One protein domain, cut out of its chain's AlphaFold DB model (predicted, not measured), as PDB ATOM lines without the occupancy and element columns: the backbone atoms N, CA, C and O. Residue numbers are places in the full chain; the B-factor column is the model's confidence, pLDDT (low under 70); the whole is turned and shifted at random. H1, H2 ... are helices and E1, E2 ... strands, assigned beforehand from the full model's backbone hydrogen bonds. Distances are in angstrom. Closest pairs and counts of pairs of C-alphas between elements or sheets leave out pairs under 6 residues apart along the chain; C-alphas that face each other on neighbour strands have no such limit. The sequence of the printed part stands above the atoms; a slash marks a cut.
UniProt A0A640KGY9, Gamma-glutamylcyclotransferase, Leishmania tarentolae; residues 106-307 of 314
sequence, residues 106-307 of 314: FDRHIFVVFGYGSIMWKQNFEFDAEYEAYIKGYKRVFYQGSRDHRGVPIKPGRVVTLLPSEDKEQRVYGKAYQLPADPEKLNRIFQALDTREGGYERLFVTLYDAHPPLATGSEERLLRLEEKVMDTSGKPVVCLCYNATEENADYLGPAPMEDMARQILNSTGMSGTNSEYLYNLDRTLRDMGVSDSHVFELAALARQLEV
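What this domain is: This is residues 106 to 307 of the 314 residues of the protein "Gamma-glutamylcyclotransferase" of Leishmania tarentolae (UniProt A0A640KGY9). Two halves lie end to end: a strongly twisted five-stranded sheet, E2 E5 E1 E7 E6, makes one, and the hairpin E3 and E4, with the crossed helices H3, H4 and H5 packed on it, makes the other. H1 and the four-residue H2 only graze the large sheet. The printed part has 202 residues with five named helices and seven named strands, in the order E1 E2 E3 E4 E5 H1 E6 H2 E7 H3 H4 H5. The class is mixed, helices and strands, and the large sheet is mixed, with E1 and E7 parallel and its other neighbours antiparallel. The whole is compact, with a radius of gyration of the C-alphas of 17.3 A and spans of 52 by 41 by 28 A.

How they stand to each other: The large sheet runs E2, residues 129 to 136, E5, 171 to 178, E1, 110 to 115, E7, 237 to 243, and E6, 201 to 204. Within hydrogen-bond range are N 131 and O 176 at 2.8 A for E2 and E5, N 113 and O 177 at 2.9 A for E5 and E1, N 112 and O 238 at 2.8 A for E1 and E7, and N 203 and O 241 at 2.8 A for E7 and E6. H1, residues 183 to 196, grazes the sheet with residues 186 to 194; E5, H1 and E6 form a split strand-helix-strand unit, two strands running the same way with E1 and E7 between them, its crossover right-handed. H2, residues 225 to 228, also only grazes the sheet. E2 bends by 58 degrees at residue 132, and a tight link joins it to E3, residues 138 to 146. E3 forms a hairpin with E4, residues 157 to 164, with N 139 and O 163 at 2.9 A. H3, residues 257 to 266, touches H5, residues 293 to 307, at a steep tilt of 57 degrees, closest at the C-alphas of Ala 261 and Ala 302, 5.0 A. H4, residues 274 to 287, touches H5 at a steep tilt of 52 degrees, closest at the C-alphas of Asp 282 and Phe 296, 6.0 A. The closest C-alphas of E4 and H4 are those of Gly 157 and Asn 274, 5.9 A. Every O i to N i+4 pair is within hydrogen-bond range in H1, H3 and H4, and 10 of 11 in H5; H2 is too short for such a pair.

Where its parts are: E1 begins at C-alpha 110, (224.747, 238.684, 169.836), and H5 ends at C-alpha 307, (270.391, 235.135, 181.686). From first to last C-alpha, E2 measures 21.7 A, E3 20.7 A, E4 22.1 A, E5 20.5 A, H1 19.7 A, H4 20.0 A and H5 21.5 A.

The domain as a whole: The C-alphas of Gly 234 and Val 307 are the two farthest apart, 54.4 A. The printed part has no cut. The links E1 to E2, E6 to H2 and E7 to H3 are long. The mean pLDDT of the printed part is 91.4; residues 213 to 220 and 225 to 233 are under 70.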
ATOM      1  N   PHE A 106     220.834 231.761 167.686       90.62
ATOM      2  CA  PHE A 106     221.828 232.557 166.947       90.62
ATOM      3  C   PHE A 106     221.220 233.730 166.173       90.62
ATOM      4  O   PHE A 106     221.827 234.786 166.071       90.62
ATOM      5  N   ASP A 107     219.987 233.592 165.691       87.56
ATOM      6  CA  ASP A 107     219.268 234.664 164.998       87.56
ATOM      7  C   ASP A 107     218.743 235.756 165.953       87.56
ATOM      8  O   ASP A 107     218.388 236.850 165.504       87.56
ATOM      9  N   ARG A 108     218.719 235.495 167.267       88.00
ATOM     10  CA  ARG A 108     218.129 236.372 168.296       88.00
ATOM     11  C   ARG A 108     219.118 236.939 169.308       88.00
ATOM     12  O   ARG A 108     218.693 237.734 170.138       88.00
ATOM     13  N   HIS A 109     220.384 236.539 169.266       90.69
ATOM     14  CA  HIS A 109     221.393 236.958 170.238       90.69
ATOM     15  C   HIS A 109     222.657 237.428 169.535       90.69
ATOM     16  O   HIS A 109     222.983 236.969 168.443       90.69
ATOM     17  N   ILE A 110     223.379 238.325 170.196       90.94
ATOM     18  CA  ILE A 110     224.747 238.684 169.836       90.94
ATOM     19  C   ILE A 110     225.674 237.854 170.707       90.94
ATOM     20  O   ILE A 110     225.474 237.782 171.917       90.94
ATOM     21  N   PHE A 111     226.685 237.241 170.104       93.94
ATOM     22  CA  PHE A 111     227.666 236.449 170.835       93.94
ATOM     23  C   PHE A 111     228.983 237.195 170.944       93.94
ATOM     24  O   PHE A 111     229.487 237.744 169.966       93.94
ATOM     25  N   VAL A 112     229.549 237.170 172.143       95.25
ATOM     26  CA  VAL A 112     230.874 237.699 172.435       95.25
ATOM     27  C   VAL A 112     231.704 236.621 173.103       95.25
ATOM     28  O   VAL A 112     231.248 235.985 174.051       95.25
ATOM     29  N   VAL A 113     232.931 236.432 172.632       96.69
ATOM     30  CA  VAL A 113     233.900 235.533 173.262       96.69
ATOM     31  C   VAL A 113     234.924 236.366 174.018       96.69
ATOM     32  O   VAL A 113     235.631 237.182 173.431       96.69
ATOM     33  N   PHE A 114     235.001 236.159 175.327       97.75
ATOM     34  CA  PHE A 114     236.033 236.712 176.182       97.75
ATOM     35  C   PHE A 114     237.268 235.822 176.185       97.75
ATOM     36  O   PHE A 114     237.202 234.601 176.335       97.75
ATOM     37  N   GLY A 115     238.408 236.474 176.045       97.38
ATOM     38  CA  GLY A 115     239.705 235.865 175.933       97.38
ATOM     39  C   GLY A 115     240.676 236.380 176.977       97.38
ATOM     40  O   GLY A 115     240.930 237.578 177.043       97.38
ATOM     41  N   TYR A 116     241.268 235.462 177.738       97.75
ATOM     42  CA  TYR A 116     242.214 235.760 178.823       97.75
ATOM     43  C   TYR A 116     243.607 235.130 178.617       97.75
ATOM     44  O   TYR A 116     244.468 235.254 179.490       97.75
ATOM     45  N   GLY A 117     243.819 234.451 177.484       96.69
ATOM     46  CA  GLY A 117     245.056 233.760 177.109       96.69
ATOM     47  C   GLY A 117     245.394 233.952 175.627       96.69
ATOM     48  O   GLY A 117     245.250 235.046 175.094       96.69
ATOM     49  N   SER A 118     245.800 232.885 174.926       94.81
ATOM     50  CA  SER A 118     246.319 232.973 173.540       94.81
ATOM     51  C   SER A 118     245.404 233.649 172.523       94.81
ATOM     52  O   SER A 118     245.880 234.299 171.597       94.81
ATOM     53  N   ILE A 119     244.093 233.530 172.704       94.38
ATOM     54  CA  ILE A 119     243.076 234.204 171.897       94.38
ATOM     55  C   ILE A 119     243.231 235.738 171.893       94.38
ATOM     56  O   ILE A 119     242.720 236.387 170.994       94.38
ATOM     57  N   MET A 120     243.951 236.340 172.846       96.75
ATOM     58  CA  MET A 120     244.211 237.786 172.884       96.75
ATOM     59  C   MET A 120     245.141 238.268 171.752       96.75
ATOM     60  O   MET A 120     245.087 239.435 171.379       96.75
ATOM     61  N   TRP A 121     245.964 237.379 171.181       94.94
ATOM     62  CA  TRP A 121     246.860 237.682 170.049       94.94
ATOM     63  C   TRP A 121     246.778 236.670 168.893       94.94
ATOM     64  O   TRP A 121     247.379 236.882 167.843       94.94
ATOM     65  N   LYS A 122     246.077 235.545 169.084       92.19
ATOM     66  CA  LYS A 122     245.898 234.473 168.096       92.19
ATOM     67  C   LYS A 122     244.464 233.931 168.155       92.19
ATOM     68  O   LYS A 122     244.186 232.884 168.753       92.19
ATOM     69  N   GLN A 123     243.547 234.675 167.543       91.06
ATOM     70  CA  GLN A 123     242.102 234.430 167.575       91.06
ATOM     71  C   GLN A 123     241.730 233.207 166.729       91.06
ATOM     72  O   GLN A 123     241.122 232.274 167.241       91.06
ATOM     73  N   ASN A 124     242.186 233.155 165.474       89.62
ATOM     74  CA  ASN A 124     241.849 232.107 164.497       89.62
ATOM     75  C   ASN A 124     240.333 231.955 164.216       89.62
ATOM     76  O   ASN A 124     239.876 230.862 163.891       89.62
ATOM     77  N   PHE A 125     239.557 233.036 164.316       92.44
ATOM     78  CA  PHE A 125     238.156 233.097 163.883       92.44
ATOM     79  C   PHE A 125     237.799 234.512 163.409       92.44
ATOM     80  O   PHE A 125     238.497 235.473 163.731       92.44
ATOM     81  N   GLU A 126     236.716 234.625 162.639       93.00
ATOM     82  CA  GLU A 126     236.149 235.911 162.216       93.00
ATOM     83  C   GLU A 126     235.429 236.595 163.387       93.00
ATOM     84  O   GLU A 126     234.665 235.951 164.107       93.00
ATOM     85  N   PHE A 127     235.638 237.900 163.550       94.12
ATOM     86  CA  PHE A 127     234.931 238.742 164.511       94.12
ATOM     87  C   PHE A 127     234.632 240.108 163.887       94.12
ATOM     88  O   PHE A 127     235.397 240.595 163.056       94.12
ATOM     89  N   ASP A 128     233.523 240.717 164.298       92.50
ATOM     90  CA  ASP A 128     233.083 242.032 163.820       92.50
ATOM     91  C   ASP A 128     233.727 243.170 164.627       92.50
ATOM     92  O   ASP A 128     233.901 244.277 164.119       92.50
ATOM     93  N   ALA A 129     234.085 242.902 165.888       91.31
ATOM     94  CA  ALA A 129     234.693 243.870 166.798       91.31
ATOM     95  C   ALA A 129     235.575 243.221 167.860       91.31
ATOM     96  O   ALA A 129     235.286 242.104 168.296       91.31
ATOM     97  N   GLU A 130     236.575 243.960 168.344       93.69
ATOM     98  CA  GLU A 130     237.285 243.636 169.583       93.69
ATOM     99  C   GLU A 130     237.191 244.779 170.598       93.69
ATOM    100  O   GLU A 130     237.140 245.954 170.231       93.69
ATOM    101  N   TYR A 131     237.210 244.421 171.878       93.56
ATOM    102  CA  TYR A 131     237.216 245.361 172.993       93.56
ATOM    103  C   TYR A 131     238.167 244.890 174.079       93.56
ATOM    104  O   TYR A 131     238.217 243.703 174.400       93.56
ATOM    105  N   GLU A 132     238.857 245.825 174.713       95.38
ATOM    106  CA  GLU A 132     239.578 245.559 175.953       95.38
ATOM    107  C   GLU A 132     238.585 245.559 177.115       95.38
ATOM    108  O   GLU A 132     237.791 246.489 177.293       95.38
ATOM    109  N   ALA A 133     238.582 244.470 177.878       96.31
ATOM    110  CA  ALA A 133     237.582 244.220 178.901       96.31
ATOM    111  C   ALA A 133     238.174 243.464 180.090       96.31
ATOM    112  O   ALA A 133     239.276 242.917 180.021       96.31
ATOM    113  N   TYR A 134     237.419 243.376 181.177       97.25
ATOM    114  CA  TYR A 134     237.723 242.469 182.276       97.25
ATOM    115  C   TYR A 134     236.486 241.726 182.776       97.25
ATOM    116  O   TYR A 134     235.350 242.163 182.584       97.25
ATOM    117  N   ILE A 135     236.733 240.599 183.438       97.44
ATOM    118  CA  ILE A 135     235.757 239.854 184.242       97.44
ATOM    119  C   ILE A 135     236.137 239.946 185.723       97.44
ATOM    120  O   ILE A 135     237.282 240.265 186.047       97.44
ATOM    121  N   LYS A 136     235.191 239.647 186.615       96.50
ATOM    122  CA  LYS A 136     235.367 239.708 188.074       96.50
ATOM    123  C   LYS A 136     235.230 238.343 188.743       96.50
ATOM    124  O   LYS A 136     234.539 237.473 188.217       96.50
ATOM    125  N   GLY A 137     235.828 238.186 189.922       97.00
ATOM    126  CA  GLY A 137     235.678 237.005 190.776       97.00
ATOM    127  C   GLY A 137     236.519 235.806 190.349       97.00
ATOM    128  O   GLY A 137     236.263 234.687 190.798       97.00
ATOM    129  N   TYR A 138     237.528 236.040 189.511       97.75
ATOM    130  CA  TYR A 138     238.468 235.031 189.035       97.75
ATOM    131  C   TYR A 138     239.906 235.512 189.209       97.75
ATOM    132  O   TYR A 138     240.178 236.707 189.321       97.75
ATOM    133  N   LYS A 139     240.838 234.565 189.171       97.19
ATOM    134  CA  LYS A 139     242.273 234.812 189.029       97.19
ATOM    135  C   LYS A 139     242.813 234.007 187.854       97.19
ATOM    136  O   LYS A 139     242.423 232.858 187.656       97.19
ATOM    137  N   ARG A 140     243.720 234.612 187.090       98.38
ATOM    138  CA  ARG A 140     244.423 233.960 185.984       98.38
ATOM    139  C   ARG A 140     245.722 233.339 186.487       98.38
ATOM    140  O   ARG A 140     246.529 234.026 187.102       98.38
ATOM    141  N   VAL A 141     245.926 232.052 186.214       98.44
ATOM    142  CA  VAL A 141     247.080 231.283 186.715       98.44
ATOM    143  C   VAL A 141     247.628 230.318 185.665       98.44
ATOM    144  O   VAL A 141     246.874 229.777 184.864       98.44
ATOM    145  N   PHE A 142     248.936 230.051 185.687       98.44
ATOM    146  CA  PHE A 142     249.635 229.126 184.768       98.44
ATOM    147  C   PHE A 142     249.554 227.654 185.220       98.44
ATOM    148  O   PHE A 142     250.560 226.940 185.314       98.44
ATOM    149  N   TYR A 143     248.353 227.206 185.586       98.19
ATOM    150  CA  TYR A 143     248.137 225.887 186.197       98.19
ATOM    151  C   TYR A 143     247.613 224.841 185.216       98.19
ATOM    152  O   TYR A 143     247.509 223.674 185.579       98.19
ATOM    153  N   GLN A 144     247.334 225.222 183.972       97.62
ATOM    154  CA  GLN A 144     246.873 224.293 182.953       97.62
ATOM    155  C   GLN A 144     248.057 223.738 182.160       97.62
ATOM    156  O   GLN A 144     248.900 224.487 181.661       97.62
ATOM    157  N   GLY A 145     248.130 222.419 182.032       96.94
ATOM    158  CA  GLY A 145     249.098 221.737 181.187       96.94
ATOM    159  C   GLY A 145     248.744 221.877 179.710       96.94
ATOM    160  O   GLY A 145     247.580 221.800 179.329       96.94
ATOM    161  N   SER A 146     249.758 222.063 178.864       95.44
ATOM    162  CA  SER A 146     249.604 222.010 177.405       95.44
ATOM    163  C   SER A 146     250.447 220.879 176.830       95.44
ATOM    164  O   SER A 146     251.678 220.911 176.908       95.44
ATOM    165  N   ARG A 147     249.787 219.863 176.268       93.25
ATOM    166  CA  ARG A 147     250.421 218.612 175.812       93.25
ATOM    167  C   ARG A 147     250.605 218.522 174.300       93.25
ATOM    168  O   ARG A 147     251.208 217.567 173.826       93.25
ATOM    169  N   ASP A 148     250.108 219.505 173.568       88.31
ATOM    170  CA  ASP A 148     250.016 219.543 172.110       88.31
ATOM    171  C   ASP A 148     250.480 220.894 171.533       88.31
ATOM    172  O   ASP A 148     251.231 220.949 170.556       88.31
ATOM    173  N   HIS A 149     250.092 222.003 172.168       91.38
ATOM    174  CA  HIS A 149     250.378 223.348 171.679       91.38
ATOM    175  C   HIS A 149     251.727 223.887 172.153       91.38
ATOM    176  O   HIS A 149     252.543 224.301 171.330       91.38
ATOM    177  N   ARG A 150     251.959 223.926 173.468       96.38
ATOM    178  CA  ARG A 150     253.148 224.546 174.087       96.38
ATOM    179  C   ARG A 150     254.057 223.548 174.804       96.38
ATOM    180  O   ARG A 150     255.079 223.925 175.367       96.38
ATOM    181  N   GLY A 151     253.718 222.269 174.727       96.38
ATOM    182  CA  GLY A 151     254.551 221.154 175.148       96.38
ATOM    183  C   GLY A 151     254.205 219.901 174.361       96.38
ATOM    184  O   GLY A 151     253.550 219.966 173.322       96.38
ATOM    185  N   VAL A 152     254.640 218.763 174.889       95.94
ATOM    186  CA  VAL A 152     254.356 217.427 174.349       95.94
ATOM    187  C   VAL A 152     253.802 216.525 175.458       95.94
ATOM    188  O   VAL A 152     253.989 216.841 176.636       95.94
ATOM    189  N   PRO A 153     253.179 215.368 175.156       94.94
ATOM    190  CA  PRO A 153     252.487 214.575 176.174       94.94
ATOM    191  C   PRO A 153     253.348 214.111 177.354       94.94
ATOM    192  O   PRO A 153     252.803 213.928 178.442       94.94
ATOM    193  N   ILE A 154     254.655 213.927 177.139       95.31
ATOM    194  CA  ILE A 154     255.646 213.525 178.157       95.31
ATOM    195  C   ILE A 154     256.341 214.712 178.845       95.31
ATOM    196  O   ILE A 154     257.007 214.531 179.858       95.31
ATOM    197  N   LYS A 155     256.221 215.917 178.279       95.88
ATOM    198  CA  LYS A 155     256.838 217.155 178.770       95.88
ATOM    199  C   LYS A 155     255.871 218.315 178.499       95.88
ATOM    200  O   LYS A 155     256.052 219.047 177.519       95.88
ATOM    201  N   PRO A 156     254.795 218.431 179.297       97.38
ATOM    202  CA  PRO A 156     253.782 219.446 179.071       97.38
ATOM    203  C   PRO A 156     254.350 220.853 179.278       97.38
ATOM    204  O   PRO A 156     255.214 221.099 180.126       97.38
ATOM    205  N   GLY A 157     253.826 221.793 178.505       98.00
ATOM    206  CA  GLY A 157     253.931 223.216 178.781       98.00
ATOM    207  C   GLY A 157     252.992 223.641 179.913       98.00
ATOM    208  O   GLY A 157     252.187 222.839 180.387       98.00
ATOM    209  N   ARG A 158     253.070 224.912 180.312       98.31
ATOM    210  CA  ARG A 158     252.104 225.577 181.198       98.31
ATOM    211  C   ARG A 158     251.434 226.729 180.462       98.31
ATOM    212  O   ARG A 158     252.107 227.632 179.968       98.31
ATOM    213  N   VAL A 159     250.112 226.712 180.423       97.56
ATOM    214  CA  VAL A 159     249.261 227.768 179.868       97.56
ATOM    215  C   VAL A 159     248.293 228.261 180.939       97.56
ATOM    216  O   VAL A 159     248.194 227.680 182.024       97.56
ATOM    217  N   VAL A 160     247.632 229.383 180.667       98.06
ATOM    218  CA  VAL A 160     246.734 229.985 181.649       98.06
ATOM    219  C   VAL A 160     245.387 229.275 181.730       98.06
ATOM    220  O   VAL A 160     244.860 228.816 180.723       98.06
ATOM    221  N   THR A 161     244.818 229.264 182.931       97.62
ATOM    222  CA  THR A 161     243.409 228.976 183.211       97.62
ATOM    223  C   THR A 161     242.859 229.990 184.223       97.62
ATOM    224  O   THR A 161     243.633 230.741 184.834       97.62
ATOM    225  N   LEU A 162     241.537 230.041 184.385       97.94
ATOM    226  CA  LEU A 162     240.850 230.826 185.401       97.94
ATOM    227  C   LEU A 162     240.429 229.942 186.569       97.94
ATOM    228  O   LEU A 162     239.716 228.952 186.398       97.94
ATOM    229  N   LEU A 163     240.794 230.377 187.770       96.88
ATOM    230  CA  LEU A 163     240.267 229.824 189.013       96.88
ATOM    231  C   LEU A 163     239.332 230.831 189.677       96.88
ATOM    232  O   LEU A 163     239.587 232.037 189.580       96.88
ATOM    233  N   PRO A 164     238.287 230.376 190.388       96.69
ATOM    234  CA  PRO A 164     237.506 231.251 191.249       96.69
ATOM    235  C   PRO A 164     238.409 231.990 192.244       96.69
ATOM    236  O   PRO A 164     239.344 231.415 192.811       96.69
ATOM    237  N   SER A 165     238.124 233.271 192.462       96.12
ATOM    238  CA  SER A 165     238.756 234.053 193.521       96.12
ATOM    239  C   SER A 165     237.866 234.140 194.763       96.12
ATOM    240  O   SER A 165     236.625 234.138 194.687       96.12
ATOM    241  N   GLU A 166     238.527 234.213 195.920       95.56
ATOM    242  CA  GLU A 166     237.909 234.590 197.193       95.56
ATOM    243  C   GLU A 166     237.447 236.052 197.152       95.56
ATOM    244  O   GLU A 166     236.368 236.370 197.649       95.56
ATOM    245  N   ASP A 167     238.212 236.914 196.477       96.56
ATOM    246  CA  ASP A 167     237.833 238.293 196.206       96.56
ATOM    247  C   ASP A 167     236.940 238.359 194.958       96.56
ATOM    248  O   ASP A 167     237.372 238.127 193.825       96.56
ATOM    249  N   LYS A 168     235.662 238.689 195.170       95.31
ATOM    250  CA  LYS A 168     234.677 238.829 194.088       95.31
ATOM    251  C   LYS A 168     234.925 240.042 193.202       95.31
ATOM    252  O   LYS A 168     234.435 240.045 192.079       95.31
ATOM    253  N   GLU A 169     235.729 240.997 193.654       94.69
ATOM    254  CA  GLU A 169     236.123 242.171 192.881       94.69
ATOM    255  C   GLU A 169     237.437 241.965 192.123       94.69
ATOM    256  O   GLU A 169     237.767 242.779 191.256       94.69
ATOM    257  N   GLN A 170     238.156 240.861 192.368       96.00
ATOM    258  CA  GLN A 170     239.391 240.566 191.651       96.00
ATOM    259  C   GLN A 170     239.127 240.478 190.148       96.00
ATOM    260  O   GLN A 170     238.246 239.746 189.686       96.00
ATOM    261  N   ARG A 171     239.922 241.232 189.386       96.38
ATOM    262  CA  ARG A 171     239.745 241.415 187.948       96.38
ATOM    263  C   ARG A 171     240.692 240.526 187.159       96.38
ATOM    264  O   ARG A 171     241.882 240.451 187.458       96.38
ATOM    265  N   VAL A 172     240.175 239.930 186.089       98.25
ATOM    266  CA  VAL A 172     240.991 239.334 185.027       98.25
ATOM    267  C   VAL A 172     240.754 240.118 183.751       98.25
ATOM    268  O   VAL A 172     239.674 240.055 183.166       98.25
ATOM    269  N   TYR A 173     241.777 240.857 183.332       98.12
ATOM    270  CA  TYR A 173     241.762 241.634 182.098       98.12
ATOM    271  C   TYR A 173     242.023 240.754 180.878       98.12
ATOM    272  O   TYR A 173     242.829 239.823 180.929       98.12
ATOM    273  N   GLY A 174     241.372 241.073 179.770       98.00
ATOM    274  CA  GLY A 174     241.466 240.344 178.517       98.00
ATOM    275  C   GLY A 174     240.833 241.109 177.362       98.00
ATOM    276  O   GLY A 174     240.582 242.312 177.447       98.00
ATOM    277  N   LYS A 175     240.556 240.394 176.274       97.38
ATOM    278  CA  LYS A 175     239.866 240.944 175.103       97.38
ATOM    279  C   LYS A 175     238.530 240.254 174.887       97.38
ATOM    280  O   LYS A 175     238.415 239.048 175.077       97.38
ATOM    281  N   ALA A 176     237.528 241.015 174.483       96.31
ATOM    282  CA  ALA A 176     236.204 240.541 174.130       96.31
ATOM    283  C   ALA A 176     236.000 240.691 172.622       96.31
ATOM    284  O   ALA A 176     236.195 241.779 172.088       96.31
ATOM    285  N   TYR A 177     235.599 239.616 171.946       95.75
ATOM    286  CA  TYR A 177     235.410 239.586 170.498       95.75
ATOM    287  C   TYR A 177     233.942 239.383 170.158       95.75
ATOM    288  O   TYR A 177     233.380 238.335 170.476       95.75
ATOM    289  N   GLN A 178     233.324 240.369 169.514       94.00
ATOM    290  CA  GLN A 178     231.962 240.244 169.002       94.00
ATOM    291  C   GLN A 178     231.968 239.396 167.736       94.00
ATOM    292  O   GLN A 178     232.647 239.724 166.766       94.00
ATOM    293  N   LEU A 179     231.216 238.301 167.750       94.00
ATOM    294  CA  LEU A 179     231.132 237.381 166.625       94.00
ATOM    295  C   LEU A 179     230.127 237.875 165.566       94.00
ATOM    296  O   LEU A 179     229.186 238.592 165.919       94.00
ATOM    297  N   PRO A 180     230.277 237.446 164.297       92.50
ATOM    298  CA  PRO A 180     229.338 237.770 163.227       92.50
ATOM    299  C   PRO A 180     227.900 237.369 163.555       92.50
ATOM    300  O   PRO A 180     227.663 236.292 164.093       92.50
ATOM    301  N   ALA A 181     226.921 238.183 163.154       88.62
ATOM    302  CA  ALA A 181     225.497 237.882 163.364       88.62
ATOM    303  C   ALA A 181     224.944 236.750 162.466       88.62
ATOM    304  O   ALA A 181     223.810 236.308 162.653       88.62
ATOM    305  N   ASP A 182     225.717 236.301 161.472       90.81
ATOM    306  CA  ASP A 182     225.342 235.232 160.545       90.81
ATOM    307  C   ASP A 182     225.335 233.855 161.255       90.81
ATOM    308  O   ASP A 182     226.383 233.415 161.745       90.81
ATOM    309  N   PRO A 183     224.195 233.134 161.299       91.19
ATOM    310  CA  PRO A 183     224.104 231.862 162.018       91.19
ATOM    311  C   PRO A 183     224.999 230.737 161.477       91.19
ATOM    312  O   PRO A 183     225.436 229.889 162.256       91.19
ATOM    313  N   GLU A 184     225.285 230.701 160.173       91.75
ATOM    314  CA  GLU A 184     226.176 229.692 159.592       91.75
ATOM    315  C   GLU A 184     227.633 229.973 159.966       91.75
ATOM    316  O   GLU A 184     228.385 229.048 160.295       91.75
ATOM    317  N   LYS A 185     228.034 231.251 159.967       93.44
ATOM    318  CA  LYS A 185     229.346 231.668 160.478       93.44
ATOM    319  C   LYS A 185     229.488 231.337 161.959       93.44
ATOM    320  O   LYS A 185     230.488 230.726 162.326       93.44
ATOM    321  N   LEU A 186     228.490 231.662 162.784       93.00
ATOM    322  CA  LEU A 186     228.488 231.320 164.211       93.00
ATOM    323  C   LEU A 186     228.641 229.816 164.429       93.00
ATOM    324  O   LEU A 186     229.476 229.401 165.228       93.00
ATOM    325  N   ASN A 187     227.905 228.995 163.675       93.06
ATOM    326  CA  ASN A 187     228.032 227.541 163.743       93.06
ATOM    327  C   ASN A 187     229.470 227.071 163.457       93.06
ATOM    328  O   ASN A 187     230.020 226.278 164.221       93.06
ATOM    329  N   ARG A 188     230.114 227.602 162.406       94.00
ATOM    330  CA  ARG A 188     231.520 227.282 162.094       94.00
ATOM    331  C   ARG A 188     232.481 227.744 163.190       94.00
ATOM    332  O   ARG A 188     233.400 227.004 163.532       94.00
ATOM    333  N   ILE A 189     232.275 228.941 163.738       93.94
ATOM    334  CA  ILE A 189     233.127 229.505 164.791       93.94
ATOM    335  C   ILE A 189     233.024 228.668 166.066       93.94
ATOM    336  O   ILE A 189     234.053 228.243 166.583       93.94
ATOM    337  N   PHE A 190     231.814 228.366 166.548       93.12
ATOM    338  CA  PHE A 190     231.640 227.551 167.752       93.12
ATOM    339  C   PHE A 190     232.156 226.127 167.571       93.12
ATOM    340  O   PHE A 190     232.784 225.593 168.478       93.12
ATOM    341  N   GLN A 191     231.990 225.532 166.388       91.81
ATOM    342  CA  GLN A 191     232.585 224.231 166.097       91.81
ATOM    343  C   GLN A 191     234.122 224.275 166.145       91.81
ATOM    344  O   GLN A 191     234.750 223.372 166.704       91.81
ATOM    345  N   ALA A 192     234.737 225.323 165.589       90.19
ATOM    346  CA  ALA A 192     236.185 225.508 165.628       90.19
ATOM    347  C   ALA A 192     236.699 225.772 167.054       90.19
ATOM    348  O   ALA A 192     237.720 225.204 167.440       90.19
ATOM    349  N   LEU A 193     235.989 226.586 167.842       88.94
ATOM    350  CA  LEU A 193     236.332 226.882 169.234       88.94
ATOM    351  C   LEU A 193     236.194 225.647 170.131       88.94
ATOM    352  O   LEU A 193     237.128 225.344 170.861       88.94
ATOM    353  N   ASP A 194     235.103 224.884 170.021       87.12
ATOM    354  CA  ASP A 194     234.908 223.651 170.798       87.12
ATOM    355  C   ASP A 194     235.949 222.575 170.443       87.12
ATOM    356  O   ASP A 194     236.348 221.787 171.297       87.12
ATOM    357  N   THR A 195     236.424 222.551 169.191       84.75
ATOM    358  CA  THR A 195     237.513 221.652 168.771       84.75
ATOM    359  C   THR A 195     238.860 222.111 169.329       84.75
ATOM    360  O   THR A 195     239.641 221.295 169.810       84.75
ATOM    361  N   ARG A 196     239.144 223.416 169.243       80.12
ATOM    362  CA  ARG A 196     240.397 224.024 169.715       80.12
ATOM    363  C   ARG A 196     240.546 223.903 171.229       80.12
ATOM    364  O   ARG A 196     241.631 223.604 171.703       80.12
ATOM    365  N   GLU A 197     239.471 224.150 171.960       79.06
ATOM    366  CA  GLU A 197     239.438 224.175 173.423       79.06
ATOM    367  C   GLU A 197     238.850 222.858 173.968       79.06
ATOM    368  O   GLU A 197     238.119 222.839 174.958       79.06
ATOM    369  N   GLY A 198     239.115 221.740 173.279       74.31
ATOM    370  CA  GLY A 198     238.572 220.428 173.621       74.31
ATOM    371  C   GLY A 198     238.847 220.056 175.083       74.31
ATOM    372  O   GLY A 198     239.997 219.931 175.497       74.31
ATOM    373  N   GLY A 199     237.780 219.868 175.863       77.00
ATOM    374  CA  GLY A 199     237.853 219.593 177.304       77.00
ATOM    375  C   GLY A 199     237.734 220.827 178.205       77.00
ATOM    376  O   GLY A 199     237.885 220.693 179.419       77.00
ATOM    377  N   TYR A 200     237.487 222.013 177.642       86.50
ATOM    378  CA  TYR A 200     237.199 223.232 178.400       86.50
ATOM    379  C   TYR A 200     235.687 223.441 178.507       86.50
ATOM    380  O   TYR A 200     234.916 223.073 177.618       86.50
ATOM    381  N   GLU A 201     235.262 224.073 179.592       89.56
ATOM    382  CA  GLU A 201     233.876 224.466 179.807       89.56
ATOM    383  C   GLU A 201     233.599 225.864 179.251       89.56
ATOM    384  O   GLU A 201     234.478 226.727 179.202       89.56
ATOM    385  N   ARG A 202     232.342 226.115 178.867       93.00
ATOM    386  CA  ARG A 202     231.867 227.452 178.490       93.00
ATOM    387  C   ARG A 202     231.248 228.144 179.697       93.00
ATOM    388  O   ARG A 202     230.168 227.771 180.146       93.00
ATOM    389  N   LEU A 203     231.906 229.191 180.177       93.44
ATOM    390  CA  LEU A 203     231.405 230.056 181.237       93.44
ATOM    391  C   LEU A 203     230.628 231.230 180.642       93.44
ATOM    392  O   LEU A 203     231.119 231.902 179.734       93.44
ATOM    393  N   PHE A 204     229.453 231.522 181.196       94.94
ATOM    394  CA  PHE A 204     228.763 232.785 180.950       94.94
ATOM    395  C   PHE A 204     229.349 233.852 181.873       94.94
ATOM    396  O   PHE A 204     229.335 233.691 183.094       94.94
ATOM    397  N   VAL A 205     229.879 234.928 181.297       95.06
ATOM    398  CA  VAL A 205     230.618 235.955 182.046       95.06
ATOM    399  C   VAL A 205     229.987 237.333 181.894       95.06
ATOM    400  O   VAL A 205     229.361 237.641 180.886       95.06
ATOM    401  N   THR A 206     230.171 238.186 182.901       95.12
ATOM    402  CA  THR A 206     229.840 239.614 182.801       95.12
ATOM    403  C   THR A 206     231.099 240.391 182.446       95.12
ATOM    404  O   THR A 206     232.114 240.249 183.128       95.12
ATOM    405  N   LEU A 207     231.024 241.202 181.391       95.12
ATOM    406  CA  LEU A 207     232.142 242.000 180.899       95.12
ATOM    407  C   LEU A 207     232.058 243.442 181.384       95.12
ATOM    408  O   LEU A 207     231.006 244.082 181.322       95.12
ATOM    409  N   TYR A 208     233.203 243.960 181.800       93.69
ATOM    410  CA  TYR A 208     233.401 245.340 182.208       93.69
ATOM    411  C   TYR A 208     234.428 246.002 181.292       93.69
ATOM    412  O   TYR A 208     235.336 245.341 180.790       93.69
ATOM    413  N   ASP A 209     234.267 247.299 181.053       92.06
ATOM    414  CA  ASP A 209     235.173 248.099 180.230       92.06
ATOM    415  C   ASP A 209     236.538 248.235 180.916       92.06
ATOM    416  O   ASP A 209     236.601 248.676 182.063       92.06
ATOM    417  N   ALA A 210     237.630 247.869 180.236       91.81
ATOM    418  CA  ALA A 210     238.974 248.014 180.801       91.81
ATOM    419  C   ALA A 210     239.389 249.485 180.970       91.81
ATOM    420  O   ALA A 210     240.189 249.796 181.854       91.81
ATOM    421  N   HIS A 211     238.810 250.385 180.167       87.62
ATOM    422  CA  HIS A 211     239.146 251.806 180.142       87.62
ATOM    423  C   HIS A 211     237.872 252.660 180.180       87.62
ATOM    424  O   HIS A 211     237.497 253.270 179.172       87.62
ATOM    425  N   PRO A 212     237.170 252.709 181.329       74.12
ATOM    426  CA  PRO A 212     235.969 253.518 181.452       74.12
ATOM    427  C   PRO A 212     236.309 255.002 181.216       74.12
ATOM    428  O   PRO A 212     237.325 255.493 181.716       74.12
ATOM    429  N   PRO A 213     235.477 255.753 180.467       68.19
ATOM    430  CA  PRO A 213     235.706 257.175 180.255       68.19
ATOM    431  C   PRO A 213     235.758 257.933 181.586       68.19
ATOM    432  O   PRO A 213     234.828 257.853 182.383       68.19
ATOM    433  N   LEU A 214     236.798 258.750 181.779       65.31
ATOM    434  CA  LEU A 214     237.012 259.582 182.979       65.31
ATOM    435  C   LEU A 214     235.790 260.438 183.376       65.31
ATOM    436  O   LEU A 214     235.634 260.809 184.536       65.31
ATOM    437  N   ALA A 215     234.914 260.752 182.419       59.22
ATOM    438  CA  ALA A 215     233.759 261.622 182.608       59.22
ATOM    439  C   ALA A 215     232.625 261.019 183.463       59.22
ATOM    440  O   ALA A 215     231.771 261.774 183.921       59.22
ATOM    441  N   THR A 216     232.569 259.697 183.678       56.38
ATOM    442  CA  THR A 216     231.419 259.070 184.361       56.38
ATOM    443  C   THR A 216     231.517 259.034 185.884       56.38
ATOM    444  O   THR A 216     230.555 258.619 186.524       56.38
ATOM    445  N   GLY A 217     232.631 259.457 186.491       52.84
ATOM    446  CA  GLY A 217     232.815 259.465 187.953       52.84
ATOM    447  C   GLY A 217     232.796 258.079 188.625       52.84
ATOM    448  O   GLY A 217     233.136 257.973 189.799       52.84
ATOM    449  N   SER A 218     232.435 257.019 187.896       55.44
ATOM    450  CA  SER A 218     232.547 255.623 188.300       55.44
ATOM    451  C   SER A 218     233.780 254.993 187.654       55.44
ATOM    452  O   SER A 218     233.924 255.004 186.432       55.44
ATOM    453  N   GLU A 219     234.650 254.399 188.475       62.50
ATOM    454  CA  GLU A 219     235.788 253.583 188.015       62.50
ATOM    455  C   GLU A 219     235.351 252.269 187.345       62.50
ATOM    456  O   GLU A 219     236.179 251.531 186.819       62.50
ATOM    457  N   GLU A 220     234.053 251.960 187.356       68.31
ATOM    458  CA  GLU A 220     233.494 250.745 186.778       68.31
ATOM    459  C   GLU A 220     232.346 251.054 185.825       68.31
ATOM    460  O   GLU A 220     231.458 251.864 186.117       68.31
ATOM    461  N   ARG A 221     232.351 250.366 184.682       79.94
ATOM    462  CA  ARG A 221     231.284 250.410 183.685       79.94
ATOM    463  C   ARG A 221     231.166 249.041 183.028       79.94
ATOM    464  O   ARG A 221     232.168 248.477 182.598       79.94
ATOM    465  N   LEU A 222     229.945 248.514 182.935       80.75
ATOM    466  CA  LEU A 222     229.671 247.342 182.098       80.75
ATOM    467  C   LEU A 222     230.107 247.630 180.660       80.75
ATOM    468  O   LEU A 222     229.917 248.748 180.171       80.75
ATOM    469  N   LEU A 223     230.664 246.631 179.979       79.00
ATOM    470  CA  LEU A 223     231.020 246.768 178.575       79.00
ATOM    471  C   LEU A 223     229.733 246.917 177.751       79.00
ATOM    472  O   LEU A 223     229.022 245.945 177.500       79.00
ATOM    473  N   ARG A 224     229.420 248.153 177.354       75.25
ATOM    474  CA  ARG A 224     228.258 248.468 176.518       75.25
ATOM    475  C   ARG A 224     228.629 248.315 175.055       75.25
ATOM    476  O   ARG A 224     229.222 249.210 174.457       75.25
ATOM    477  N   LEU A 225     228.284 247.162 174.493       69.50
ATOM    478  CA  LEU A 225     228.533 246.866 173.083       69.50
ATOM    479  C   LEU A 225     227.723 247.779 172.160       69.50
ATOM    480  O   LEU A 225     228.226 248.153 171.105       69.50
ATOM    481  N   GLU A 226     226.523 248.207 172.579       61.66
ATOM    482  CA  GLU A 226     225.667 249.085 171.763       61.66
ATOM    483  C   GLU A 226     226.294 250.460 171.511       61.66
ATOM    484  O   GLU A 226     225.991 251.115 170.518       61.66
ATOM    485  N   GLU A 227     227.166 250.911 172.413       60.34
ATOM    486  CA  GLU A 227     227.849 252.199 172.300       60.34
ATOM    487  C   GLU A 227     229.169 252.093 171.525       60.34
ATOM    488  O   GLU A 227     229.705 253.120 171.109       60.34
ATOM    489  N   LYS A 228     229.705 250.873 171.346       58.94
ATOM    490  CA  LYS A 228     231.038 250.655 170.779       58.94
ATOM    491  C   LYS A 228     231.066 249.974 169.392       58.94
ATOM    492  O   LYS A 228     232.063 250.212 168.720       58.94
ATOM    493  N   VAL A 229     230.036 249.249 168.897       53.28
ATOM    494  CA  VAL A 229     229.960 248.733 167.489       53.28
ATOM    495  C   VAL A 229     228.548 248.635 166.876       53.28
ATOM    496  O   VAL A 229     227.542 248.560 167.573       53.28
ATOM    497  N   MET A 230     228.541 248.649 165.529       57.06
ATOM    498  CA  MET A 230     227.473 248.421 164.540       57.06
ATOM    499  C   MET A 230     226.241 247.635 165.021       57.06
ATOM    500  O   MET A 230     226.343 246.481 165.423       57.06
ATOM    501  N   ASP A 231     225.087 248.298 164.884       55.53
ATOM    502  CA  ASP A 231     223.706 247.803 164.976       55.53
ATOM    503  C   ASP A 231     223.506 246.523 165.799       55.53
ATOM    504  O   ASP A 231     223.377 245.414 165.275       55.53
ATOM    505  N   THR A 232     223.389 246.680 167.117       61.81
ATOM    506  CA  THR A 232     222.975 245.573 167.979       61.81
ATOM    507  C   THR A 232     221.506 245.191 167.782       61.81
ATOM    508  O   THR A 232     221.057 244.200 168.353       61.81
ATOM    509  N   SER A 233     220.728 245.908 166.958       66.06
ATOM    510  CA  SER A 233     219.304 245.674 166.660       66.06
ATOM    511  C   SER A 233     218.403 245.453 167.894       66.06
ATOM    512  O   SER A 233     217.304 244.912 167.782       66.06
ATOM    513  N   GLY A 234     218.866 245.851 169.088       74.94
ATOM    514  CA  GLY A 234     218.220 245.569 170.375       74.94
ATOM    515  C   GLY A 234     218.280 244.100 170.826       74.94
ATOM    516  O   GLY A 234     217.543 243.714 171.734       74.94
ATOM    517  N   LYS A 235     219.114 243.262 170.198       84.44
ATOM    518  CA  LYS A 235     219.267 241.851 170.565       84.44
ATOM    519  C   LYS A 235     220.039 241.702 171.883       84.44
ATOM    520  O   LYS A 235     221.039 242.391 172.079       84.44
ATOM    521  N   PRO A 236     219.636 240.766 172.762       88.12
ATOM    522  CA  PRO A 236     220.402 240.429 173.957       88.12
ATOM    523  C   PRO A 236     221.804 239.907 173.617       88.12
ATOM    524  O   PRO A 236     222.002 239.166 172.650       88.12
ATOM    525  N   VAL A 237     222.767 240.270 174.462       90.19
ATOM    526  CA  VAL A 237     224.178 239.895 174.337       90.19
ATOM    527  C   VAL A 237     224.482 238.697 175.232       90.19
ATOM    528  O   VAL A 237     224.149 238.687 176.415       90.19
ATOM    529  N   VAL A 238     225.173 237.707 174.675       93.25
ATOM    530  CA  VAL A 238     225.675 236.522 175.370       93.25
ATOM    531  C   VAL A 238     227.199 236.561 175.356       93.25
ATOM    532  O   VAL A 238     227.814 236.492 174.294       93.25
ATOM    533  N   CYS A 239     227.809 236.651 176.536       95.06
ATOM    534  CA  CYS A 239     229.262 236.668 176.693       95.06
ATOM    535  C   CYS A 239     229.752 235.316 177.218       95.06
ATOM    536  O   CYS A 239     229.324 234.869 178.282       95.06
ATOM    537  N   LEU A 240     230.654 234.681 176.474       96.25
ATOM    538  CA  LEU A 240     231.182 233.348 176.744       96.25
ATOM    539  C   LEU A 240     232.687 233.396 176.989       96.25
ATOM    540  O   LEU A 240     233.396 234.182 176.372       96.25
ATOM    541  N   CYS A 241     233.185 232.511 177.840       95.62
ATOM    542  CA  CYS A 241     234.606 232.314 178.096       95.62
ATOM    543  C   CYS A 241     234.900 230.810 178.143       95.62
ATOM    544  O   CYS A 241     234.221 230.086 178.866       95.62
ATOM    545  N   TYR A 242     235.903 230.339 177.400       95.44
ATOM    546  CA  TYR A 242     236.336 228.936 177.438       95.44
ATOM    547  C   TYR A 242     237.351 228.733 178.564       95.44
ATOM    548  O   TYR A 242     238.410 229.360 178.552       95.44
ATOM    549  N   ASN A 243     237.039 227.892 179.549       95.56
ATOM    550  CA  ASN A 243     237.873 227.697 180.733       95.56
ATOM    551  C   ASN A 243     238.178 226.226 181.015       95.56
ATOM    552  O   ASN A 243     237.271 225.399 181.053       95.56
ATOM    553  N   ALA A 244     239.444 225.919 181.283       92.94
ATOM    554  CA  ALA A 244     239.854 224.605 181.761       92.94
ATOM    555  C   ALA A 244     239.709 224.550 183.286       92.94
ATOM    556  O   ALA A 244     240.478 225.186 184.005       92.94
ATOM    557  N   THR A 245     238.712 223.839 183.796       90.81
ATOM    558  CA  THR A 245     238.495 223.763 185.245       90.81
ATOM    559  C   THR A 245     239.534 222.874 185.934       90.81
ATOM    560  O   THR A 245     240.355 222.226 185.282       90.81
ATOM    561  N   GLU A 246     239.507 222.829 187.267       92.56
ATOM    562  CA  GLU A 246     240.418 221.980 188.052       92.56
ATOM    563  C   GLU A 246     240.166 220.479 187.823       92.56
ATOM    564  O   GLU A 246     241.039 219.652 188.072       92.56
ATOM    565  N   GLU A 247     238.989 220.124 187.302       91.00
ATOM    566  CA  GLU A 247     238.616 218.769 186.899       91.00
ATOM    567  C   GLU A 247     239.206 218.359 185.539       91.00
ATOM    568  O   GLU A 247     239.117 217.189 185.153       91.00
ATOM    569  N   ASN A 248     239.808 219.293 184.793       93.19
ATOM    570  CA  ASN A 248     240.435 218.989 183.515       93.19
ATOM    571  C   ASN A 248     241.636 218.042 183.714       93.19
ATOM    572  O   ASN A 248     242.492 218.262 184.568       93.19
ATOM    573  N   ALA A 249     241.735 216.999 182.886       92.75
ATOM    574  CA  ALA A 249     242.771 215.968 183.014       92.75
ATOM    575  C   ALA A 249     244.211 216.496 182.857       92.75
ATOM    576  O   ALA A 249     245.152 215.858 183.329       92.75
ATOM    577  N   ASP A 250     244.379 217.643 182.198       94.56
ATOM    578  CA  ASP A 250     245.668 218.299 182.012       94.56
ATOM    579  C   ASP A 250     245.912 219.422 183.040       94.56
ATOM    580  O   ASP A 250     246.920 220.123 182.948       94.56
ATOM    581  N   TYR A 251     245.042 219.599 184.041       96.44
ATOM    582  CA  TYR A 251     245.279 220.528 185.145       96.44
ATOM    583  C   TYR A 251     246.498 220.080 185.969       96.44
ATOM    584  O   TYR A 251     246.522 219.006 186.570       96.44
ATOM    585  N   LEU A 252     247.539 220.913 185.992       97.31
ATOM    586  CA  LEU A 252     248.785 220.665 186.727       97.31
ATOM    587  C   LEU A 252     248.753 221.240 188.145       97.31
ATOM    588  O   LEU A 252     249.594 220.879 188.968       97.31
ATOM    589  N   GLY A 253     247.834 222.168 188.410       97.44
ATOM    590  CA  GLY A 253     247.715 222.840 189.695       97.44
ATOM    591  C   GLY A 253     248.855 223.820 190.014       97.44
ATOM    592  O   GLY A 253     249.718 224.112 189.164       97.44
ATOM    593  N   PRO A 254     248.834 224.362 191.247       97.69
ATOM    594  CA  PRO A 254     249.840 225.293 191.732       97.69
ATOM    595  C   PRO A 254     251.217 224.640 191.837       97.69
ATOM    596  O   PRO A 254     251.355 223.478 192.210       97.69
ATOM    597  N   ALA A 255     252.248 225.427 191.553       98.00
ATOM    598  CA  ALA A 255     253.646 225.064 191.744       98.00
ATOM    599  C   ALA A 255     254.451 226.322 192.122       98.00
ATOM    600  O   ALA A 255     253.970 227.436 191.882       98.00
ATOM    601  N   PRO A 256     255.658 226.182 192.698       98.31
ATOM    602  CA  PRO A 256     256.552 227.314 192.922       98.31
ATOM    603  C   PRO A 256     256.790 228.116 191.635       98.31
ATOM    604  O   PRO A 256     256.899 227.544 190.549       98.31
ATOM    605  N   MET A 257     256.886 229.447 191.750       97.69
ATOM    606  CA  MET A 257     257.052 230.340 190.594       97.69
ATOM    607  C   MET A 257     258.279 229.964 189.751       97.69
ATOM    608  O   MET A 257     258.208 229.951 188.524       97.69
ATOM    609  N   GLU A 258     259.377 229.588 190.409       97.81
ATOM    610  CA  GLU A 258     260.610 229.148 189.755       97.81
ATOM    611  C   GLU A 258     260.426 227.839 188.981       97.81
ATOM    612  O   GLU A 258     260.845 227.753 187.827       97.81
ATOM    613  N   ASP A 259     259.731 226.852 189.551       98.31
ATOM    614  CA  ASP A 259     259.434 225.587 188.870       98.31
ATOM    615  C   ASP A 259     258.543 225.816 187.645       98.31
ATOM    616  O   ASP A 259     258.794 225.256 186.574       98.31
ATOM    617  N   MET A 260     257.532 226.686 187.766       98.50
ATOM    618  CA  MET A 260     256.700 227.083 186.628       98.50
ATOM    619  C   MET A 260     257.531 227.774 185.549       98.50
ATOM    620  O   MET A 260     257.420 227.406 184.380       98.50
ATOM    621  N   ALA A 261     258.385 228.730 185.921       98.50
ATOM    622  CA  ALA A 261     259.250 229.441 184.985       98.50
ATOM    623  C   ALA A 261     260.200 228.471 184.269       98.50
ATOM    624  O   ALA A 261     260.253 228.457 183.041       98.50
ATOM    625  N   ARG A 262     260.879 227.579 185.004       98.12
ATOM    626  CA  ARG A 262     261.761 226.553 184.427       98.12
ATOM    627  C   ARG A 262     261.003 225.606 183.504       98.12
ATOM    628  O   ARG A 262     261.513 225.284 182.431       98.12
ATOM    629  N   GLN A 263     259.797 225.171 183.866       98.44
ATOM    630  CA  GLN A 263     258.976 224.336 182.987       98.44
ATOM    631  C   GLN A 263     258.607 225.083 181.697       98.44
ATOM    632  O   GLN A 263     258.741 224.525 180.611       98.44
ATOM    633  N   ILE A 264     258.199 226.350 181.799       98.50
ATOM    634  CA  ILE A 264     257.861 227.198 180.650       98.50
ATOM    635  C   ILE A 264     259.070 227.388 179.724       98.50
ATOM    636  O   ILE A 264     258.956 227.202 178.516       98.50
ATOM    637  N   LEU A 265     260.244 227.703 180.266       98.12
ATOM    638  CA  LEU A 265     261.455 227.908 179.464       98.12
ATOM    639  C   LEU A 265     261.899 226.639 178.725       98.12
ATOM    640  O   LEU A 265     262.452 226.712 177.632       98.12
ATOM    641  N   ASN A 266     261.626 225.465 179.296       97.44
ATOM    642  CA  ASN A 266     262.091 224.188 178.766       97.44
ATOM    643  C   ASN A 266     261.063 223.444 177.893       97.44
ATOM    644  O   ASN A 266     261.387 222.368 177.379       97.44
ATOM    645  N   SER A 267     259.843 223.960 177.728       98.00
ATOM    646  CA  SER A 267     258.768 223.287 176.984       98.00
ATOM    647  C   SER A 267     258.516 223.920 175.614       98.00
ATOM    648  O   SER A 267     258.589 225.134 175.419       98.00
ATOM    649  N   THR A 268     258.241 223.074 174.621       97.94
ATOM    650  CA  THR A 268     257.917 223.467 173.243       97.94
ATOM    651  C   THR A 268     256.939 222.458 172.661       97.94
ATOM    652  O   THR A 268     257.099 221.255 172.874       97.94
ATOM    653  N   GLY A 269     255.932 222.949 171.943       96.06
ATOM    654  CA  GLY A 269     254.940 222.125 171.254       96.06
ATOM    655  C   GLY A 269     254.718 222.593 169.819       96.06
ATOM    656  O   GLY A 269     255.467 223.420 169.293       96.06
ATOM    657  N   MET A 270     253.660 222.092 169.174       93.50
ATOM    658  CA  MET A 270     253.373 222.386 167.761       93.50
ATOM    659  C   MET A 270     253.097 223.869 167.482       93.50
ATOM    660  O   MET A 270     253.206 224.318 166.346       93.50
ATOM    661  N   SER A 271     252.710 224.638 168.502       92.81
ATOM    662  CA  SER A 271     252.405 226.067 168.386       92.81
ATOM    663  C   SER A 271     253.568 226.984 168.773       92.81
ATOM    664  O   SER A 271     253.347 228.190 168.849       92.81
ATOM    665  N   GLY A 272     254.766 226.435 169.012       95.62
ATOM    666  CA  GLY A 272     255.972 227.179 169.383       95.62
ATOM    667  C   GLY A 272     256.445 226.899 170.811       95.62
ATOM    668  O   GLY A 272     255.956 225.986 171.487       95.62
ATOM    669  N   THR A 273     257.411 227.690 171.282       98.00
ATOM    670  CA  THR A 273     257.935 227.561 172.650       98.00
ATOM    671  C   THR A 273     256.887 228.016 173.664       98.00
ATOM    672  O   THR A 273     256.012 228.838 173.366       98.00
ATOM    673  N   ASN A 274     256.940 227.488 174.886       98.44
ATOM    674  CA  ASN A 274     256.055 227.967 175.943       98.44
ATOM    675  C   ASN A 274     256.490 229.349 176.464       98.44
ATOM    676  O   ASN A 274     255.636 230.124 176.900       98.44
ATOM    677  N   SER A 275     257.778 229.696 176.388       98.31
ATOM    678  CA  SER A 275     258.264 231.046 176.713       98.31
ATOM    679  C   SER A 275     257.633 232.112 175.814       98.31
ATOM    680  O   SER A 275     257.175 233.139 176.308       98.31
ATOM    681  N   GLU A 276     257.475 231.831 174.516       98.19
ATOM    682  CA  GLU A 276     256.786 232.722 173.578       98.19
ATOM    683  C   GLU A 276     255.329 232.974 174.001       98.19
ATOM    684  O   GLU A 276     254.845 234.101 173.928       98.19
ATOM    685  N   TYR A 277     254.625 231.951 174.498       98.50
ATOM    686  CA  TYR A 277     253.270 232.118 175.031       98.50
ATOM    687  C   TYR A 277     253.243 233.074 176.232       98.50
ATOM    688  O   TYR A 277     252.423 233.990 176.258       98.50
ATOM    689  N   LEU A 278     254.141 232.871 177.203       98.69
ATOM    690  CA  LEU A 278     254.235 233.710 178.401       98.69
ATOM    691  C   LEU A 278     254.550 235.163 178.031       98.69
ATOM    692  O   LEU A 278     253.874 236.076 178.497       98.69
ATOM    693  N   TYR A 279     255.534 235.379 177.160       98.62
ATOM    694  CA  TYR A 279     255.963 236.720 176.767       98.62
ATOM    695  C   TYR A 279     254.959 237.434 175.867       98.62
ATOM    696  O   TYR A 279     254.815 238.650 175.980       98.62
ATOM    697  N   ASN A 280     254.225 236.708 175.021       98.62
ATOM    698  CA  ASN A 280     253.116 237.293 174.274       98.62
ATOM    699  C   ASN A 280     252.006 237.759 175.224       98.62
ATOM    700  O   ASN A 280     251.528 238.876 175.061       98.62
ATOM    701  N   LEU A 281     251.647 236.964 176.240       98.56
ATOM    702  CA  LEU A 281     250.644 237.367 177.230       98.56
ATOM    703  C   LEU A 281     251.103 238.569 178.070       98.56
ATOM    704  O   LEU A 281     250.344 239.526 178.211       98.56
ATOM    705  N   ASP A 282     252.337 238.544 178.587       98.62
ATOM    706  CA  ASP A 282     252.936 239.667 179.329       98.62
ATOM    707  C   ASP A 282     252.936 240.947 178.484       98.62
ATOM    708  O   ASP A 282     252.487 241.989 178.955       98.62
ATOM    709  N   ARG A 283     253.355 240.864 177.214       98.56
ATOM    710  CA  ARG A 283     253.332 242.008 176.296       98.56
ATOM    711  C   ARG A 283     251.911 242.506 176.048       98.56
ATOM    712  O   ARG A 283     251.673 243.691 176.221       98.56
ATOM    713  N   THR A 284     250.964 241.633 175.701       98.31
ATOM    714  CA  THR A 284     249.590 242.064 175.404       98.31
ATOM    715  C   THR A 284     248.936 242.759 176.597       98.31
ATOM    716  O   THR A 284     248.286 243.781 176.413       98.31
ATOM    717  N   LEU A 285     249.133 242.262 177.821       98.25
ATOM    718  CA  LEU A 285     248.592 242.913 179.020       98.25
ATOM    719  C   LEU A 285     249.261 244.267 179.304       98.25
ATOM    720  O   LEU A 285     248.590 245.205 179.729       98.25
ATOM    721  N   ARG A 286     250.563 244.399 179.033       97.94
ATOM    722  CA  ARG A 286     251.267 245.687 179.140       97.94
ATOM    723  C   ARG A 286     250.820 246.685 178.079       97.94
ATOM    724  O   ARG A 286     250.653 247.852 178.413       97.94
ATOM    725  N   ASP A 287     250.599 246.235 176.847       97.62
ATOM    726  CA  ASP A 287     250.125 247.073 175.739       97.62
ATOM    727  C   ASP A 287     248.710 247.610 176.013       97.62
ATOM    728  O   ASP A 287     248.424 248.765 175.711       97.62
ATOM    729  N   MET A 288     247.866 246.807 176.669       96.44
ATOM    730  CA  MET A 288     246.562 247.232 177.201       96.44
ATOM    731  C   MET A 288     246.681 248.191 178.405       96.44
ATOM    732  O   MET A 288     245.685 248.713 178.888       96.44
ATOM    733  N   GLY A 289     247.873 248.394 178.976       96.81
ATOM    734  CA  GLY A 289     248.059 249.239 180.161       96.81
ATOM    735  C   GLY A 289     247.392 248.703 181.435       96.81
ATOM    736  O   GLY A 289     247.052 249.486 182.322       96.81
ATOM    737  N   VAL A 290     247.188 247.386 181.540       95.62
ATOM    738  CA  VAL A 290     246.524 246.733 182.685       95.62
ATOM    739  C   VAL A 290     247.516 245.952 183.546       95.62
ATOM    740  O   VAL A 290     248.616 245.616 183.111       95.62
ATOM    741  N   SER A 291     247.129 245.642 184.788       94.06
ATOM    742  CA  SER A 291     247.980 244.909 185.732       94.06
ATOM    743  C   SER A 291     247.568 243.446 185.876       94.06
ATOM    744  O   SER A 291     246.392 243.143 186.073       94.06
ATOM    745  N   ASP A 292     248.555 242.549 185.860       97.81
ATOM    746  CA  ASP A 292     248.420 241.142 186.248       97.81
ATOM    747  C   ASP A 292     249.707 240.682 186.945       97.81
ATOM    748  O   ASP A 292     250.727 240.445 186.296       97.81
ATOM    749  N   SER A 293     249.676 240.588 188.278       97.19
ATOM    750  CA  SER A 293     250.868 240.263 189.067       97.19
ATOM    751  C   SER A 293     251.416 238.877 188.741       97.19
ATOM    752  O   SER A 293     252.615 238.737 188.526       97.19
ATOM    753  N   HIS A 294     250.549 237.867 188.620       98.06
ATOM    754  CA  HIS A 294     250.963 236.487 188.368       98.06
ATOM    755  C   HIS A 294     251.704 236.355 187.035       98.06
ATOM    756  O   HIS A 294     252.779 235.759 186.974       98.06
ATOM    757  N   VAL A 295     251.157 236.932 185.960       98.56
ATOM    758  CA  VAL A 295     251.802 236.907 184.637       98.56
ATOM    759  C   VAL A 295     253.110 237.700 184.658       98.56
ATOM    760  O   VAL A 295     254.121 237.219 184.141       98.56
ATOM    761  N   PHE A 296     253.108 238.899 185.244       98.56
ATOM    762  CA  PHE A 296     254.263 239.797 185.217       98.56
ATOM    763  C   PHE A 296     255.432 239.280 186.052       98.56
ATOM    764  O   PHE A 296     256.573 239.344 185.596       98.56
ATOM    765  N   GLU A 297     255.164 238.740 187.241       98.56
ATOM    766  CA  GLU A 297     256.178 238.120 188.097       98.56
ATOM    767  C   GLU A 297     256.773 236.880 187.427       98.56
ATOM    768  O   GLU A 297     257.996 236.742 187.357       98.56
ATOM    769  N   LEU A 298     255.929 236.017 186.850       98.62
ATOM    770  CA  LEU A 298     256.385 234.820 186.150       98.62
ATOM    771  C   LEU A 298     257.230 235.163 184.914       98.62
ATOM    772  O   LEU A 298     258.262 234.537 184.679       98.62
ATOM    773  N   ALA A 299     256.830 236.179 184.141       98.62
ATOM    774  CA  ALA A 299     257.589 236.659 182.988       98.62
ATOM    775  C   ALA A 299     258.919 237.312 183.391       98.62
ATOM    776  O   ALA A 299     259.922 237.122 182.705       98.62
ATOM    777  N   ALA A 300     258.953 238.067 184.491       98.38
ATOM    778  CA  ALA A 300     260.189 238.641 185.019       98.38
ATOM    779  C   ALA A 300     261.168 237.550 185.480       98.38
ATOM    780  O   ALA A 300     262.341 237.589 185.110       98.38
ATOM    781  N   LEU A 301     260.675 236.546 186.213       98.31
ATOM    782  CA  LEU A 301     261.486 235.423 186.676       98.31
ATOM    783  C   LEU A 301     262.015 234.579 185.511       98.31
ATOM    784  O   LEU A 301     263.192 234.230 185.490       98.31
ATOM    785  N   ALA A 302     261.181 234.295 184.507       98.00
ATOM    786  CA  ALA A 302     261.612 233.578 183.310       98.00
ATOM    787  C   ALA A 302     262.766 234.304 182.591       98.00
ATOM    788  O   ALA A 302     263.775 233.679 182.275       98.00
ATOM    789  N   ARG A 303     262.675 235.632 182.431       97.88
ATOM    790  CA  ARG A 303     263.755 236.442 181.835       97.88
ATOM    791  C   ARG A 303     265.039 236.417 182.660       97.88
ATOM    792  O   ARG A 303     266.119 236.402 182.082       97.88
ATOM    793  N   GLN A 304     264.944 236.418 183.992       97.25
ATOM    794  CA  GLN A 304     266.123 236.292 184.860       97.25
ATOM    795  C   GLN A 304     266.811 234.934 184.668       97.25
ATOM    796  O   GLN A 304     268.020 234.883 184.452       97.25
ATOM    797  N   LEU A 305     266.035 233.849 184.658       96.38
ATOM    798  CA  LEU A 305     266.548 232.488 184.493       96.38
ATOM    799  C   LEU A 305     267.148 232.209 183.104       96.38
ATOM    800  O   LEU A 305     267.960 231.300 182.978       96.38
ATOM    801  N   GLU A 306     266.766 232.959 182.065       92.19
ATOM    802  CA  GLU A 306     267.397 232.876 180.736       92.19
ATOM    803  C   GLU A 306     268.811 233.482 180.711       92.19
ATOM    804  O   GLU A 306     269.631 233.093 179.879       92.19
ATOM    805  N   VAL A 307     269.098 234.435 181.605       89.38
ATOM    806  CA  VAL A 307     270.391 235.135 181.686       89.38
ATOM    807  C   VAL A 307     271.345 234.452 182.669       89.38
ATOM    808  O   VAL A 307     272.561 234.508 182.482       89.38
TER     809      VAL A 307